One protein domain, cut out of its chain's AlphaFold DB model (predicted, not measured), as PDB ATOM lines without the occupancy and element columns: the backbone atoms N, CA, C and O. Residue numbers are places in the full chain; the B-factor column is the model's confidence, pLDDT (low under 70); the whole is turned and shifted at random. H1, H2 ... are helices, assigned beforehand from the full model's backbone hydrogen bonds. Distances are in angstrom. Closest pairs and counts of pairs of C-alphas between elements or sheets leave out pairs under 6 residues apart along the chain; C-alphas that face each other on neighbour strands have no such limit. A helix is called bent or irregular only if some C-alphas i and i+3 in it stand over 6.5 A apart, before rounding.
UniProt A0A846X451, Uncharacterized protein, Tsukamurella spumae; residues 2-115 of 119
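Overview. This is residues 2 to 115 of the 119 residues of an uncharacterized protein of Tsukamurella spumae (UniProt A0A846X451). This is a flat slab of helices lying side by side in a row: long H5 at one edge, H2 beside it, then H3, with H1 at the other edge. H4 follows H3 with a step sideways between them and lies beside the first part of H5, while residues 107 to 115 at the other end stick out free of the body. The printed part has 114 residues with five named helices, H1 to H5 in order along the chain, and no named strand; the class is all helix. The whole is only just compact, close to loose, with a radius of gyration of the C-alphas of 15.8 A, and its C-alphas span 50 by 35 by 17 A.

Arrangement. Begin with H1, residues 2 to 21, and set it beside H3, residues 54 to 66. They touch with 29 pairs of C-alphas within 8 A, the closest being those of Gly 16 and Ile 66, 3.7 A apart, and they run the same way at a shallow tilt of 23 degrees. Residues 16 to 20 of H1 alone touch H4, residues 69 to 78; the closest C-alphas are those of Ile 20 and Gly 71, 6.4 A apart. Go on to H2, residues 26 to 50, which is close to H1 but not clearly touching it, the closest C-alphas being those of Leu 19 and Leu 29 at 7.5 A. H2 and H3 form a helical hairpin, running opposite ways at a shallow tilt of 8 degrees. In it, residues 36 to 47 of H2 alone touch H3, and the closest C-alphas, those of Val 47 and Leu 55, are 6.4 A apart. H2 and H4 are near each other. Now look at H5, residues 81 to 114: it touches H2 with 47 pairs of C-alphas within 8 A, closest at Ile 38 and Gly 101, 4.1 A. These two run the same way at a shallow tilt of 34.7 degrees, only just short of steep. H4 and H5 form another helical hairpin, touching through residues 83 to 87 of H5 alone, with the C-alphas of Leu 76 and Trp 84 closest at 6.5 A. H5 is apart from H1 and from H3, and H3 is apart from H4. The five helices make a bundle, a group of helices packed together, and their packing is mostly aligned. In H1, H2 and H4 every O i to N i+4 pair is within hydrogen-bond range; in H3 it is 5 of 9 and in H5 25 of 30.

Along the chain. Find C-alpha 2 at (31.833, -37.168, 59.294); from there H1 runs 28.2 A to C-alpha 21. H2 covers 36.1 A from Trp 26 to Val 50, whose C-alpha is at (40.836, -19.043, 65.469). H3 then runs 20.1 A from Gly 54 to Ile 66; it is irregular, but only just, with C-alphas 55 and 58 lying 6.8 A apart. H4 runs from Phe 69 to Ala 78. H5, the longest helix, goes 50.8 A from Arg 81 to C-alpha 114 at (39.261, 1.366, 64.186), and it is irregular where C-alphas 82 and 85 are 7.8 A apart.

Size, cuts and confidence. The two C-alphas farthest apart are those of Arg 81 and Leu 115, at 51.3 A. Without residues 107 to 115, which stand free, the body spans 45 by 32 by 15 A. The printed part has no cut, and the four links between its helices are tight. In the B-factor column the mean pLDDT of the printed part is 87.1, and you will find values under 70 at residue 109 and residues 112 to 115.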
ATOM      1  N   ILE A   2      31.476 -36.476  60.554       88.88
ATOM      2  CA  ILE A   2      31.833 -37.168  59.294       88.88
ATOM      3  C   ILE A   2      30.668 -37.212  58.291       88.88
ATOM      4  O   ILE A   2      30.852 -36.859  57.133       88.88
ATOM      5  N   LEU A   3      29.455 -37.557  58.745       91.38
ATOM      6  CA  LEU A   3      28.266 -37.606  57.884       91.38
ATOM      7  C   LEU A   3      27.942 -36.246  57.238       91.38
ATOM      8  O   LEU A   3      27.634 -36.184  56.056       91.38
ATOM      9  N   LEU A   4      28.058 -35.147  57.992       92.06
ATOM     10  CA  LEU A   4      27.809 -33.795  57.477       92.06
ATOM     11  C   LEU A   4      28.850 -33.384  56.434       92.06
ATOM     12  O   LEU A   4      28.491 -32.840  55.397       92.06
ATOM     13  N   VAL A   5      30.127 -33.682  56.687       91.38
ATOM     14  CA  VAL A   5      31.221 -33.431  55.735       91.38
ATOM     15  C   VAL A   5      31.013 -34.246  54.454       91.38
ATOM     16  O   VAL A   5      31.170 -33.712  53.359       91.38
ATOM     17  N   ALA A   6      30.591 -35.508  54.571       91.94
ATOM     18  CA  ALA A   6      30.289 -36.358  53.423       91.94
ATOM     19  C   ALA A   6      29.100 -35.831  52.600       91.94
ATOM     20  O   ALA A   6      29.183 -35.769  51.374       91.94
ATOM     21  N   LEU A   7      28.019 -35.397  53.259       94.88
ATOM     22  CA  LEU A   7      26.858 -34.798  52.592       94.88
ATOM     23  C   LEU A   7      27.209 -33.472  51.908       94.88
ATOM     24  O   LEU A   7      26.782 -33.236  50.780       94.88
ATOM     25  N   ALA A   8      28.020 -32.633  52.557       92.31
ATOM     26  CA  ALA A   8      28.536 -31.400  51.971       92.31
ATOM     27  C   ALA A   8      29.384 -31.690  50.721       92.31
ATOM     28  O   ALA A   8      29.156 -31.079  49.678       92.31
ATOM     29  N   GLY A   9      30.277 -32.680  50.804       92.38
ATOM     30  CA  GLY A   9      31.055 -33.190  49.673       92.38
ATOM     31  C   GLY A   9      30.180 -33.628  48.504       92.38
ATOM     32  O   GLY A   9      30.366 -33.159  47.383       92.38
ATOM     33  N   ALA A  10      29.177 -34.465  48.771       92.88
ATOM     34  CA  ALA A  10      28.248 -34.943  47.752       92.88
ATOM     35  C   ALA A  10      27.466 -33.792  47.094       92.88
ATOM     36  O   ALA A  10      27.369 -33.731  45.867       92.88
ATOM     37  N   ALA A  11      26.955 -32.847  47.890       93.88
ATOM     38  CA  ALA A  11      26.255 -31.671  47.380       93.88
ATOM     39  C   ALA A  11      27.168 -30.798  46.501       93.88
ATOM     40  O   ALA A  11      26.769 -30.389  45.407       93.88
ATOM     41  N   GLY A  12      28.410 -30.576  46.945       92.12
ATOM     42  CA  GLY A  12      29.440 -29.870  46.188       92.12
ATOM     43  C   GLY A  12      29.744 -30.543  44.852       92.12
ATOM     44  O   GLY A  12      29.746 -29.888  43.809       92.12
ATOM     45  N   SER A  13      29.920 -31.865  44.845       91.94
ATOM     46  CA  SER A  13      30.174 -32.632  43.620       91.94
ATOM     47  C   SER A  13      29.006 -32.557  42.637       91.94
ATOM     48  O   SER A  13      29.230 -32.392  41.438       91.94
ATOM     49  N   VAL A  14      27.761 -32.621  43.119       94.31
ATOM     50  CA  VAL A  14      26.570 -32.462  42.267       94.31
ATOM     51  C   VAL A  14      26.515 -31.058  41.662       94.31
ATOM     52  O   VAL A  14      26.230 -30.912  40.471       94.31
ATOM     53  N   ALA A  15      26.808 -30.019  42.446       92.25
ATOM     54  CA  ALA A  15      26.854 -28.647  41.951       92.25
ATOM     55  C   ALA A  15      27.981 -28.441  40.919       92.25
ATOM     56  O   ALA A  15      27.734 -27.838  39.871       92.25
ATOM     57  N   GLY A  16      29.170 -29.004  41.156       90.25
ATOM     58  CA  GLY A  16      30.283 -29.006  40.202       90.25
ATOM     59  C   GLY A  16      29.943 -29.734  38.902       90.25
ATOM     60  O   GLY A  16      30.140 -29.192  37.815       90.25
ATOM     61  N   TYR A  17      29.330 -30.918  38.991       90.25
ATOM     62  CA  TYR A  17      28.857 -31.651  37.816       90.25
ATOM     63  C   TYR A  17      27.849 -30.829  37.007       90.25
ATOM     64  O   TYR A  17      28.002 -30.694  35.797       90.25
ATOM     65  N   ARG A  18      26.856 -30.214  37.662       90.25
ATOM     66  CA  ARG A  18      25.859 -29.361  36.989       90.25
ATOM     67  C   ARG A  18      26.477 -28.126  36.335       90.25
ATOM     68  O   ARG A  18      25.988 -27.689  35.295       90.25
ATOM     69  N   LEU A  19      27.524 -27.554  36.933       88.00
ATOM     70  CA  LEU A  19      28.261 -26.432  36.353       88.00
ATOM     71  C   LEU A  19      28.923 -26.834  35.030       88.00
ATOM     72  O   LEU A  19      28.815 -26.100  34.051       88.00
ATOM     73  N   ILE A  20      29.569 -27.999  35.011       85.75
ATOM     74  CA  ILE A  20      30.306 -28.525  33.858       85.75
ATOM     75  C   ILE A  20      29.345 -29.043  32.775       85.75
ATOM     76  O   ILE A  20      29.507 -28.738  31.595       85.75
ATOM     77  N   ALA A  21      28.297 -29.768  33.175       86.38
ATOM     78  CA  ALA A  21      27.287 -30.338  32.283       86.38
ATOM     79  C   ALA A  21      26.472 -29.275  31.527       86.38
ATOM     80  O   ALA A  21      25.917 -29.563  30.471       86.38
ATOM     81  N   ALA A  22      26.427 -28.034  32.021       83.88
ATOM     82  CA  ALA A  22      25.793 -26.911  31.330       83.88
ATOM     83  C   ALA A  22      26.554 -26.436  30.072       83.88
ATOM     84  O   ALA A  22      26.117 -25.489  29.417       83.88
ATOM     85  N   GLY A  23      27.680 -27.070  29.730       78.19
ATOM     86  CA  GLY A  23      28.464 -26.776  28.534       78.19
ATOM     87  C   GLY A  23      29.550 -25.716  28.757       78.19
ATOM     88  O   GLY A  23      29.762 -25.254  29.883       78.19
ATOM     89  N   PRO A  24      30.276 -25.315  27.694       78.19
ATOM     90  CA  PRO A  24      31.501 -24.529  27.810       78.19
ATOM     91  C   PRO A  24      31.265 -23.024  28.066       78.19
ATOM     92  O   PRO A  24      31.791 -22.149  27.374       78.19
ATOM     93  N   GLY A  25      30.514 -22.691  29.117       84.31
ATOM     94  CA  GLY A  25      30.264 -21.322  29.567       84.31
ATOM     95  C   GLY A  25      31.456 -20.721  30.315       84.31
ATOM     96  O   GLY A  25      31.475 -20.722  31.544       84.31
ATOM     97  N   TRP A  26      32.426 -20.171  29.578       85.06
ATOM     98  CA  TRP A  26      33.631 -19.520  30.122       85.06
ATOM     99  C   TRP A  26      33.341 -18.560  31.288       85.06
ATOM    100  O   TRP A  26      33.906 -18.701  32.370       85.06
ATOM    101  N   THR A  27      32.435 -17.602  31.081       89.19
ATOM    102  CA  THR A  27      32.124 -16.567  32.077       89.19
ATOM    103  C   THR A  27      31.563 -17.177  33.354       89.19
ATOM    104  O   THR A  27      31.909 -16.750  34.450       89.19
ATOM    105  N   ARG A  28      30.735 -18.218  33.224       89.56
ATOM    106  CA  ARG A  28      30.154 -18.921  34.369       89.56
ATOM    107  C   ARG A  28      31.231 -19.652  35.165       89.56
ATOM    108  O   ARG A  28      31.247 -19.542  36.386       89.56
ATOM    109  N   LEU A  29      32.138 -20.349  34.477       88.81
ATOM    110  CA  LEU A  29      33.269 -21.026  35.108       88.81
ATOM    111  C   LEU A  29      34.156 -20.024  35.858       88.81
ATOM    112  O   LEU A  29      34.479 -20.258  37.019       88.81
ATOM    113  N   LEU A  30      34.483 -18.891  35.230       91.12
ATOM    114  CA  LEU A  30      35.283 -17.821  35.827       91.12
ATOM    115  C   LEU A  30      34.627 -17.232  37.078       91.12
ATOM    116  O   LEU A  30      35.263 -17.171  38.125       91.12
ATOM    117  N   VAL A  31      33.357 -16.830  36.986       93.44
ATOM    118  CA  VAL A  31      32.635 -16.193  38.097       93.44
ATOM    119  C   VAL A  31      32.489 -17.148  39.278       93.44
ATOM    120  O   VAL A  31      32.785 -16.763  40.406       93.44
ATOM    121  N   VAL A  32      32.081 -18.397  39.033       92.69
ATOM    122  CA  VAL A  32      31.927 -19.393  40.105       92.69
ATOM    123  C   VAL A  32      33.277 -19.712  40.746       92.69
ATOM    124  O   VAL A  32      33.375 -19.745  41.970       92.69
ATOM    125  N   THR A  33      34.326 -19.875  39.938       91.75
ATOM    126  CA  THR A  33      35.688 -20.123  40.431       91.75
ATOM    127  C   THR A  33      36.190 -18.974  41.294       91.75
ATOM    128  O   THR A  33      36.603 -19.201  42.426       91.75
ATOM    129  N   ALA A  34      36.099 -17.737  40.807       92.88
ATOM    130  CA  ALA A  34      36.548 -16.567  41.551       92.88
ATOM    131  C   ALA A  34      35.764 -16.388  42.861       92.88
ATOM    132  O   ALA A  34      36.370 -16.182  43.911       92.88
ATOM    133  N   ALA A  35      34.434 -16.525  42.829       93.62
ATOM    134  CA  ALA A  35      33.598 -16.394  44.021       93.62
ATOM    135  C   ALA A  35      33.945 -17.443  45.088       93.62
ATOM    136  O   ALA A  35      34.124 -17.103  46.259       93.62
ATOM    137  N   LEU A  36      34.096 -18.710  44.692       94.00
ATOM    138  CA  LEU A  36      34.457 -19.779  45.623       94.00
ATOM    139  C   LEU A  36      35.892 -19.641  46.134       94.00
ATOM    140  O   LEU A  36      36.133 -19.877  47.316       94.00
ATOM    141  N   SER A  37      36.824 -19.182  45.299       94.19
ATOM    142  CA  SER A  37      38.187 -18.870  45.728       94.19
ATOM    143  C   SER A  37      38.233 -17.769  46.787       94.19
ATOM    144  O   SER A  37      38.937 -17.939  47.779       94.19
ATOM    145  N   ILE A  38      37.462 -16.683  46.633       94.12
ATOM    146  CA  ILE A  38      37.351 -15.630  47.661       94.12
ATOM    147  C   ILE A  38      36.882 -16.238  48.986       94.12
ATOM    148  O   ILE A  38      37.499 -16.008  50.026       94.12
ATOM    149  N   LEU A  39      35.815 -17.044  48.951       93.06
ATOM    150  CA  LEU A  39      35.259 -17.666  50.153       93.06
ATOM    151  C   LEU A  39      36.266 -18.601  50.829       93.06
ATOM    152  O   LEU A  39      36.462 -18.516  52.039       93.06
ATOM    153  N   LEU A  40      36.944 -19.455  50.062       92.81
ATOM    154  CA  LEU A  40      37.958 -20.367  50.593       92.81
ATOM    155  C   LEU A  40      39.173 -19.617  51.157       92.81
ATOM    156  O   LEU A  40      39.697 -20.008  52.200       92.81
ATOM    157  N   GLY A  41      39.581 -18.514  50.525       92.31
ATOM    158  CA  GLY A  41      40.619 -17.621  51.044       92.31
ATOM    159  C   GLY A  41      40.240 -17.002  52.392       92.31
ATOM    160  O   GLY A  41      41.033 -17.031  53.336       92.31
ATOM    161  N   ALA A  42      39.003 -16.515  52.515       91.12
ATOM    162  CA  ALA A  42      38.480 -15.983  53.772       91.12
ATOM    163  C   ALA A  42      38.410 -17.065  54.866       91.12
ATOM    164  O   ALA A  42      38.855 -16.833  55.990       91.12
ATOM    165  N   VAL A  43      37.935 -18.274  54.537       92.31
ATOM    166  CA  VAL A  43      37.904 -19.420  55.466       92.31
ATOM    167  C   VAL A  43      39.313 -19.781  55.940       92.31
ATOM    168  O   VAL A  43      39.519 -19.982  57.137       92.31
ATOM    169  N   ALA A  44      40.299 -19.809  55.039       91.50
ATOM    170  CA  ALA A  44      41.688 -20.071  55.405       91.50
ATOM    171  C   ALA A  44      42.217 -19.036  56.411       91.50
ATOM    172  O   ALA A  44      42.943 -19.392  57.344       91.50
ATOM    173  N   ARG A  45      41.820 -17.763  56.270       90.88
ATOM    174  CA  ARG A  45      42.182 -16.730  57.244       90.88
ATOM    175  C   ARG A  45      41.495 -16.939  58.589       90.88
ATOM    176  O   ARG A  45      42.180 -16.893  59.608       90.88
ATOM    177  N   VAL A  46      40.190 -17.214  58.600       87.50
ATOM    178  CA  VAL A  46      39.420 -17.498  59.827       87.50
ATOM    179  C   VAL A  46      40.059 -18.635  60.617       87.50
ATOM    180  O   VAL A  46      40.334 -18.479  61.802       87.50
ATOM    181  N   VAL A  47      40.363 -19.749  59.954       90.62
ATOM    182  CA  VAL A  47      40.992 -20.924  60.578       90.62
ATOM    183  C   VAL A  47      42.343 -20.565  61.185       90.62
ATOM    184  O   VAL A  47      42.651 -20.986  62.296       90.62
ATOM    185  N   ARG A  48      43.138 -19.738  60.497       88.94
ATOM    186  CA  ARG A  48      44.426 -19.270  61.020       88.94
ATOM    187  C   ARG A  48      44.278 -18.351  62.234       88.94
ATOM    188  O   ARG A  48      45.132 -18.396  63.110       88.94
ATOM    189  N   VAL A  49      43.243 -17.509  62.274       86.50
ATOM    190  CA  VAL A  49      42.974 -16.593  63.397       86.50
ATOM    191  C   VAL A  49      42.426 -17.347  64.609       86.50
ATOM    192  O   VAL A  49      42.862 -17.094  65.726       86.50
ATOM    193  N   VAL A  50      41.490 -18.274  64.397       88.06
ATOM    194  CA  VAL A  50      40.836 -19.043  65.469       88.06
ATOM    195  C   VAL A  50      41.719 -20.195  65.966       88.06
ATOM    196  O   VAL A  50      41.617 -20.590  67.121       88.06
ATOM    197  N   GLY A  51      42.594 -20.735  65.113       87.50
ATOM    198  CA  GLY A  51      43.463 -21.873  65.432       87.50
ATOM    199  C   GLY A  51      42.777 -23.242  65.347       87.50
ATOM    200  O   GLY A  51      43.426 -24.255  65.594       87.50
ATOM    201  N   ASP A  52      41.496 -23.298  64.969       87.44
ATOM    202  CA  ASP A  52      40.729 -24.539  64.830       87.44
ATOM    203  C   ASP A  52      40.545 -24.929  63.355       87.44
ATOM    204  O   ASP A  52      39.777 -24.323  62.603       87.44
ATOM    205  N   THR A  53      41.241 -25.991  62.947       84.12
ATOM    206  CA  THR A  53      41.161 -26.550  61.588       84.12
ATOM    207  C   THR A  53      39.827 -27.240  61.295       84.12
ATOM    208  O   THR A  53      39.454 -27.364  60.125       84.12
ATOM    209  N   GLY A  54      39.059 -27.623  62.321       84.69
ATOM    210  CA  GLY A  54      37.739 -28.235  62.176       84.69
ATOM    211  C   GLY A  54      36.721 -27.313  61.500       84.69
ATOM    212  O   GLY A  54      35.866 -27.786  60.748       84.69
ATOM    213  N   LEU A  55      36.870 -25.995  61.667       83.81
ATOM    214  CA  LEU A  55      36.034 -24.983  61.013       83.81
ATOM    215  C   LEU A  55      36.196 -24.970  59.487       83.81
ATOM    216  O   LEU A  55      35.283 -24.563  58.768       83.81
ATOM    217  N   ALA A  56      37.336 -25.448  58.979       87.56
ATOM    218  CA  ALA A  56      37.609 -25.531  57.549       87.56
ATOM    219  C   ALA A  56      36.922 -26.734  56.886       87.56
ATOM    220  O   ALA A  56      36.671 -26.714  55.682       87.56
ATOM    221  N   ALA A  57      36.618 -27.785  57.655       89.88
ATOM    222  CA  ALA A  57      36.233 -29.084  57.109       89.88
ATOM    223  C   ALA A  57      34.949 -29.019  56.270       89.88
ATOM    224  O   ALA A  57      34.905 -29.556  55.165       89.88
ATOM    225  N   LEU A  58      33.915 -28.338  56.770       90.69
ATOM    226  CA  LEU A  58      32.629 -28.244  56.079       90.69
ATOM    227  C   LEU A  58      32.679 -27.307  54.852       90.69
ATOM    228  O   LEU A  58      32.253 -27.746  53.782       90.69
ATOM    229  N   PRO A  59      33.227 -26.074  54.929       90.69
ATOM    230  CA  PRO A  59      33.359 -25.209  53.755       90.69
ATOM    231  C   PRO A  59      34.227 -25.825  52.656       90.69
ATOM    232  O   PRO A  59      33.864 -25.760  51.484       90.69
ATOM    233  N   ILE A  60      35.350 -26.453  53.020       90.81
ATOM    234  CA  ILE A  60      36.233 -27.104  52.044       90.81
ATOM    235  C   ILE A  60      35.512 -28.278  51.383       90.81
ATOM    236  O   ILE A  60      35.540 -28.386  50.157       90.81
ATOM    237  N   ALA A  61      34.830 -29.120  52.163       92.06
ATOM    238  CA  ALA A  61      34.072 -30.238  51.612       92.06
ATOM    239  C   ALA A  61      32.939 -29.773  50.690       92.06
ATOM    240  O   ALA A  61      32.725 -30.384  49.651       92.06
ATOM    241  N   LEU A  62      32.247 -28.678  51.019       93.19
ATOM    242  CA  LEU A  62      31.154 -28.158  50.198       93.19
ATOM    243  C   LEU A  62      31.641 -27.495  48.902       93.19
ATOM    244  O   LEU A  62      31.098 -27.752  47.830       93.19
ATOM    245  N   PHE A  63      32.632 -26.608  48.995       92.31
ATOM    246  CA  PHE A  63      33.013 -25.734  47.883       92.31
ATOM    247  C   PHE A  63      34.135 -26.305  47.018       92.31
ATOM    248  O   PHE A  63      34.144 -26.071  45.809       92.31
ATOM    249  N   GLY A  64      35.053 -27.078  47.603       88.00
ATOM    250  CA  GLY A  64      36.191 -27.664  46.889       88.00
ATOM    251  C   GLY A  64      35.781 -28.493  45.664       88.00
ATOM    252  O   GLY A  64      36.311 -28.263  44.580       88.00
ATOM    253  N   PRO A  65      34.794 -29.402  45.771       90.25
ATOM    254  CA  PRO A  65      34.360 -30.217  44.638       90.25
ATOM    255  C   PRO A  65      33.600 -29.454  43.541       90.25
ATOM    256  O   PRO A  65      33.412 -30.003  42.454       90.25
ATOM    257  N   ILE A  66      33.149 -28.217  43.791       87.81
ATOM    258  CA  ILE A  66      32.432 -27.418  42.783       87.81
ATOM    259  C   ILE A  66      33.403 -26.924  41.706       87.81
ATOM    260  O   ILE A  66      33.067 -26.923  40.521       87.81
ATOM    261  N   VAL A  67      34.611 -26.524  42.110       80.31
ATOM    262  CA  VAL A  67      35.647 -25.988  41.220       80.31
ATOM    263  C   VAL A  67      36.859 -26.901  41.293       80.31
ATOM    264  O   VAL A  67      37.712 -26.775  42.166       80.31
ATOM    265  N   THR A  68      36.924 -27.849  40.364       84.69
ATOM    266  CA  THR A  68      37.983 -28.860  40.320       84.69
ATOM    267  C   THR A  68      38.864 -28.675  39.096       84.69
ATOM    268  O   THR A  68      38.387 -28.326  38.014       84.69
ATOM    269  N   PHE A  69      40.156 -28.989  39.234       82.50
ATOM    270  CA  PHE A  69      41.066 -29.050  38.089       82.50
ATOM    271  C   PHE A  69      40.564 -30.031  37.026       82.50
ATOM    272  O   PHE A  69      40.623 -29.721  35.842       82.50
ATOM    273  N   THR A  70      39.977 -31.162  37.434       85.25
ATOM    274  CA  THR A  70      39.344 -32.121  36.519       85.25
ATOM    275  C   THR A  70      38.209 -31.484  35.715       85.25
ATOM    276  O   THR A  70      38.129 -31.689  34.507       85.25
ATOM    277  N   GLY A  71      37.368 -30.662  36.348       83.19
ATOM    278  CA  GLY A  71      36.304 -29.934  35.659       83.19
ATOM    279  C   GLY A  71      36.821 -28.886  34.677       83.19
ATOM    280  O   GLY A  71      36.300 -28.771  33.569       83.19
ATOM    281  N   ILE A  72      37.883 -28.169  35.048       83.75
ATOM    282  CA  ILE A  72      38.549 -27.199  34.169       83.75
ATOM    283  C   ILE A  72      39.200 -27.913  32.973       83.75
ATOM    284  O   ILE A  72      39.090 -27.437  31.844       83.75
ATOM    285  N   LEU A  73      39.830 -29.071  33.190       86.00
ATOM    286  CA  LEU A  73      40.408 -29.893  32.123       86.00
ATOM    287  C   LEU A  73      39.334 -30.411  31.166       86.00
ATOM    288  O   LEU A  73      39.507 -30.313  29.953       86.00
ATOM    289  N   TRP A  74      38.214 -30.907  31.691       85.38
ATOM    290  CA  TRP A  74      37.092 -31.344  30.862       85.38
ATOM    291  C   TRP A  74      36.513 -30.183  30.045       85.38
ATOM    292  O   TRP A  74      36.275 -30.320  28.847       85.38
ATOM    293  N   TRP A  75      36.365 -29.006  30.660       85.38
ATOM    294  CA  TRP A  75      35.938 -27.794  29.961       85.38
ATOM    295  C   TRP A  75      36.906 -27.417  28.833       85.38
ATOM    296  O   TRP A  75      36.464 -27.125  27.726       85.38
ATOM    297  N   LEU A  76      38.219 -27.478  29.080       84.75
ATOM    298  CA  LEU A  76      39.249 -27.219  28.068       84.75
ATOM    299  C   LEU A  76      39.219 -28.236  26.920       84.75
ATOM    300  O   LEU A  76      39.481 -27.858  25.782       84.75
ATOM    301  N   GLN A  77      38.895 -29.502  27.203       86.88
ATOM    302  CA  GLN A  77      38.727 -30.535  26.177       86.88
ATOM    303  C   GLN A  77      37.475 -30.309  25.321       86.88
ATOM    304  O   GLN A  77      37.511 -30.553  24.117       86.88
ATOM    305  N   ALA A  78      36.383 -29.837  25.927       84.44
ATOM    306  CA  ALA A  78      35.130 -29.551  25.230       84.44
ATOM    307  C   ALA A  78      35.136 -28.198  24.487       84.44
ATOM    308  O   ALA A  78      34.336 -27.987  23.575       84.44
ATOM    309  N   ALA A  79      36.006 -27.263  24.880       81.19
ATOM    310  CA  ALA A  79      36.085 -25.925  24.304       81.19
ATOM    311  C   ALA A  79      36.926 -25.878  23.005       81.19
ATOM    312  O   ALA A  79      37.836 -26.687  22.805       81.19
ATOM    313  N   PRO A  80      36.691 -24.894  22.114       82.50
ATOM    314  CA  PRO A  80      37.517 -24.698  20.924       82.50
ATOM    315  C   PRO A  80      38.989 -24.466  21.286       82.50
ATOM    316  O   PRO A  80      39.295 -23.679  22.187       82.50
ATOM    317  N   ARG A  81      39.920 -25.064  20.526       81.62
ATOM    318  CA  ARG A  81      41.375 -24.966  20.776       81.62
ATOM    319  C   ARG A  81      41.906 -23.534  20.859       81.62
ATOM    320  O   ARG A  81      42.877 -23.287  21.559       81.62
ATOM    321  N   THR A  82      41.253 -22.577  20.205       83.38
ATOM    322  CA  THR A  82      41.601 -21.146  20.248       83.38
ATOM    323  C   THR A  82      41.367 -20.492  21.616       83.38
ATOM    324  O   THR A  82      41.835 -19.382  21.857       83.38
ATOM    325  N   THR A  83      40.666 -21.167  22.531       84.19
ATOM    326  CA  THR A  83      40.276 -20.629  23.843       84.19
ATOM    327  C   THR A  83      41.091 -21.178  25.016       84.19
ATOM    328  O   THR A  83      40.752 -20.912  26.164       84.19
ATOM    329  N   TRP A  84      42.201 -21.880  24.757       81.81
ATOM    330  CA  TRP A  84      43.058 -22.475  25.795       81.81
ATOM    331  C   TRP A  84      43.543 -21.463  26.851       81.81
ATOM    332  O   TRP A  84      43.552 -21.766  28.044       81.81
ATOM    333  N   TRP A  85      43.870 -20.234  26.429       88.25
ATOM    334  CA  TRP A  85      44.334 -19.150  27.306       88.25
ATOM    335  C   TRP A  85      43.300 -18.779  28.371       88.25
ATOM    336  O   TRP A  85      43.649 -18.296  29.446       88.25
ATOM    337  N   ARG A  86      42.019 -19.038  28.095       87.38
ATOM    338  CA  ARG A  86      40.947 -18.803  29.049       87.38
ATOM    339  C   ARG A  86      41.142 -19.697  30.277       87.38
ATOM    340  O   ARG A  86      41.145 -19.197  31.392       87.38
ATOM    341  N   GLY A  87      41.470 -20.980  30.114       84.12
ATOM    342  CA  GLY A  87      41.775 -21.857  31.256       84.12
ATOM    343  C   GLY A  87      42.833 -21.274  32.206       84.12
ATOM    344  O   GLY A  87      42.634 -21.275  33.421       84.12
ATOM    345  N   LEU A  88      43.898 -20.673  31.659       86.94
ATOM    346  CA  LEU A  88      44.914 -19.976  32.457       86.94
ATOM    347  C   LEU A  88      44.346 -18.780  33.224       86.94
ATOM    348  O   LEU A  88      44.673 -18.604  34.393       86.94
ATOM    349  N   VAL A  89      43.475 -17.982  32.606       90.88
ATOM    350  CA  VAL A  89      42.821 -16.848  33.276       90.88
ATOM    351  C   VAL A  89      41.932 -17.322  34.430       90.88
ATOM    352  O   VAL A  89      41.924 -16.684  35.481       90.88
ATOM    353  N   VAL A  90      41.233 -18.455  34.299       90.12
ATOM    354  CA  VAL A  90      40.456 -19.041  35.411       90.12
ATOM    355  C   VAL A  90      41.378 -19.430  36.562       90.12
ATOM    356  O   VAL A  90      41.102 -19.073  37.701       90.12
ATOM    357  N   VAL A  91      42.499 -20.094  36.284       88.94
ATOM    358  CA  VAL A  91      43.437 -20.517  37.337       88.94
ATOM    359  C   VAL A  91      44.117 -19.313  38.000       88.94
ATOM    360  O   VAL A  91      44.178 -19.233  39.226       88.94
ATOM    361  N   ALA A  92      44.582 -18.344  37.209       91.19
ATOM    362  CA  ALA A  92      45.223 -17.135  37.721       91.19
ATOM    363  C   ALA A  92      44.252 -16.283  38.552       91.19
ATOM    364  O   ALA A  92      44.598 -15.827  39.643       91.19
ATOM    365  N   SER A  93      43.015 -16.109  38.073       90.06
ATOM    366  CA  SER A  93      41.977 -15.401  38.827       90.06
ATOM    367  C   SER A  93      41.579 -16.151  40.093       90.06
ATOM    368  O   SER A  93      41.373 -15.494  41.105       90.06
ATOM    369  N   ALA A  94      41.551 -17.488  40.093       90.38
ATOM    370  CA  ALA A  94      41.305 -18.284  41.293       90.38
ATOM    371  C   ALA A  94      42.352 -18.011  42.381       90.38
ATOM    372  O   ALA A  94      41.996 -17.816  43.543       90.38
ATOM    373  N   ALA A  95      43.635 -17.975  42.007       91.94
ATOM    374  CA  ALA A  95      44.722 -17.680  42.935       91.94
ATOM    375  C   ALA A  95      44.625 -16.242  43.472       91.94
ATOM    376  O   ALA A  95      44.653 -16.033  44.685       91.94
ATOM    377  N   ALA A  96      44.437 -15.259  42.585       93.75
ATOM    378  CA  ALA A  96      44.278 -13.859  42.977       93.75
ATOM    379  C   ALA A  96      43.051 -13.651  43.884       93.75
ATOM    380  O   ALA A  96      43.142 -12.984  44.911       93.75
ATOM    381  N   ALA A  97      41.922 -14.273  43.547       94.31
ATOM    382  CA  ALA A  97      40.682 -14.249  44.312       94.31
ATOM    383  C   ALA A  97      40.848 -14.842  45.717       94.31
ATOM    384  O   ALA A  97      40.354 -14.266  46.684       94.31
ATOM    385  N   ALA A  98      41.578 -15.950  45.851       91.69
ATOM    386  CA  ALA A  98      41.864 -16.545  47.153       91.69
ATOM    387  C   ALA A  98      42.725 -15.626  48.029       91.69
ATOM    388  O   ALA A  98      42.422 -15.439  49.208       91.69
ATOM    389  N   VAL A  99      43.751 -14.992  47.452       93.62
ATOM    390  CA  VAL A  99      44.567 -13.993  48.163       93.62
ATOM    391  C   VAL A  99      43.718 -12.790  48.575       93.62
ATOM    392  O   VAL A  99      43.805 -12.350  49.720       93.62
ATOM    393  N   LEU A 100      42.860 -12.288  47.682       93.31
ATOM    394  CA  LEU A 100      41.945 -11.191  47.994       93.31
ATOM    395  C   LEU A 100      41.004 -11.556  49.141       93.31
ATOM    396  O   LEU A 100      40.935 -10.805  50.103       93.31
ATOM    397  N   GLY A 101      40.347 -12.716  49.096       90.81
ATOM    398  CA  GLY A 101      39.462 -13.162  50.174       90.81
ATOM    399  C   GLY A 101      40.182 -13.311  51.514       90.81
ATOM    400  O   GLY A 101      39.659 -12.902  52.552       90.81
ATOM    401  N   TYR A 102      41.415 -13.821  51.486       91.50
ATOM    402  CA  TYR A 102      42.265 -13.912  52.668       91.50
ATOM    403  C   TYR A 102      42.586 -12.526  53.257       91.50
ATOM    404  O   TYR A 102      42.427 -12.315  54.459       91.50
ATOM    405  N   LEU A 103      42.988 -11.563  52.417       89.94
ATOM    406  CA  LEU A 103      43.334 -10.199  52.841       89.94
ATOM    407  C   LEU A 103      42.109  -9.361  53.233       89.94
ATOM    408  O   LEU A 103      42.186  -8.549  54.154       89.94
ATOM    409  N   SER A 104      40.963  -9.547  52.574       87.06
ATOM    410  CA  SER A 104      39.721  -8.840  52.904       87.06
ATOM    411  C   SER A 104      39.287  -9.106  54.340       87.06
ATOM    412  O   SER A 104      38.803  -8.192  55.003       87.06
ATOM    413  N   PHE A 105      39.504 -10.321  54.851       82.38
ATOM    414  CA  PHE A 105      39.185 -10.645  56.239       82.38
ATOM    415  C   PHE A 105      40.058  -9.856  57.234       82.38
ATOM    416  O   PHE A 105      39.556  -9.391  58.255       82.38
ATOM    417  N   ASP A 106      41.332  -9.619  56.906       81.25
ATOM    418  CA  ASP A 106      42.218  -8.764  57.709       81.25
ATOM    419  C   ASP A 106      41.780  -7.302  57.694       81.25
ATOM    420  O   ASP A 106      41.744  -6.651  58.739       81.25
ATOM    421  N   LEU A 107      41.398  -6.784  56.526       79.88
ATOM    422  CA  LEU A 107      40.915  -5.409  56.397       79.88
ATOM    423  C   LEU A 107      39.600  -5.191  57.151       79.88
ATOM    424  O   LEU A 107      39.445  -4.166  57.814       79.88
ATOM    425  N   LEU A 108      38.678  -6.156  57.102       75.62
ATOM    426  CA  LEU A 108      37.436  -6.114  57.876       75.62
ATOM    427  C   LEU A 108      37.710  -6.181  59.384       75.62
ATOM    428  O   LEU A 108      37.111  -5.420  60.145       75.62
ATOM    429  N   GLY A 109      38.659  -7.017  59.816       69.44
ATOM    430  CA  GLY A 109      39.107  -7.061  61.209       69.44
ATOM    431  C   GLY A 109      39.710  -5.731  61.678       69.44
ATOM    432  O   GLY A 109      39.394  -5.251  62.766       69.44
ATOM    433  N   LEU A 110      40.522  -5.083  60.837       72.50
ATOM    434  CA  LEU A 110      41.105  -3.768  61.123       72.50
ATOM    435  C   LEU A 110      40.061  -2.647  61.138       72.50
ATOM    436  O   LEU A 110      40.134  -1.758  61.989       72.50
ATOM    437  N   ALA A 111      39.088  -2.680  60.226       72.00
ATOM    438  CA  ALA A 111      37.979  -1.733  60.213       72.00
ATOM    439  C   ALA A 111      37.144  -1.846  61.497       72.00
ATOM    440  O   ALA A 111      36.823  -0.826  62.105       72.00
ATOM    441  N   TYR A 112      36.876  -3.070  61.962       64.12
ATOM    442  CA  TYR A 112      36.143  -3.313  63.207       64.12
ATOM    443  C   TYR A 112      36.873  -2.784  64.454       64.12
ATOM    444  O   TYR A 112      36.231  -2.346  65.405       64.12
ATOM    445  N   LEU A 113      38.211  -2.790  64.456       62.94
ATOM    446  CA  LEU A 113      39.015  -2.248  65.557       62.94
ATOM    447  C   LEU A 113      39.136  -0.715  65.534       62.94
ATOM    448  O   LEU A 113      39.349  -0.114  66.585       62.94
ATOM    449  N   LYS A 114      39.046  -0.084  64.357       55.41
ATOM    450  CA  LYS A 114      39.261   1.366  64.186       55.41
ATOM    451  C   LYS A 114      37.982   2.200  64.142       55.41
ATOM    452  O   LYS A 114      38.054   3.400  64.392       55.41
ATOM    453  N   LEU A 115      36.835   1.614  63.807       54.12
ATOM    454  CA  LEU A 115      35.562   2.332  63.837       54.12
ATOM    455  C   LEU A 115      35.103   2.489  65.296       54.12
ATOM    456  O   LEU A 115      35.047   1.485  66.013       54.12
TER     457      LEU A 115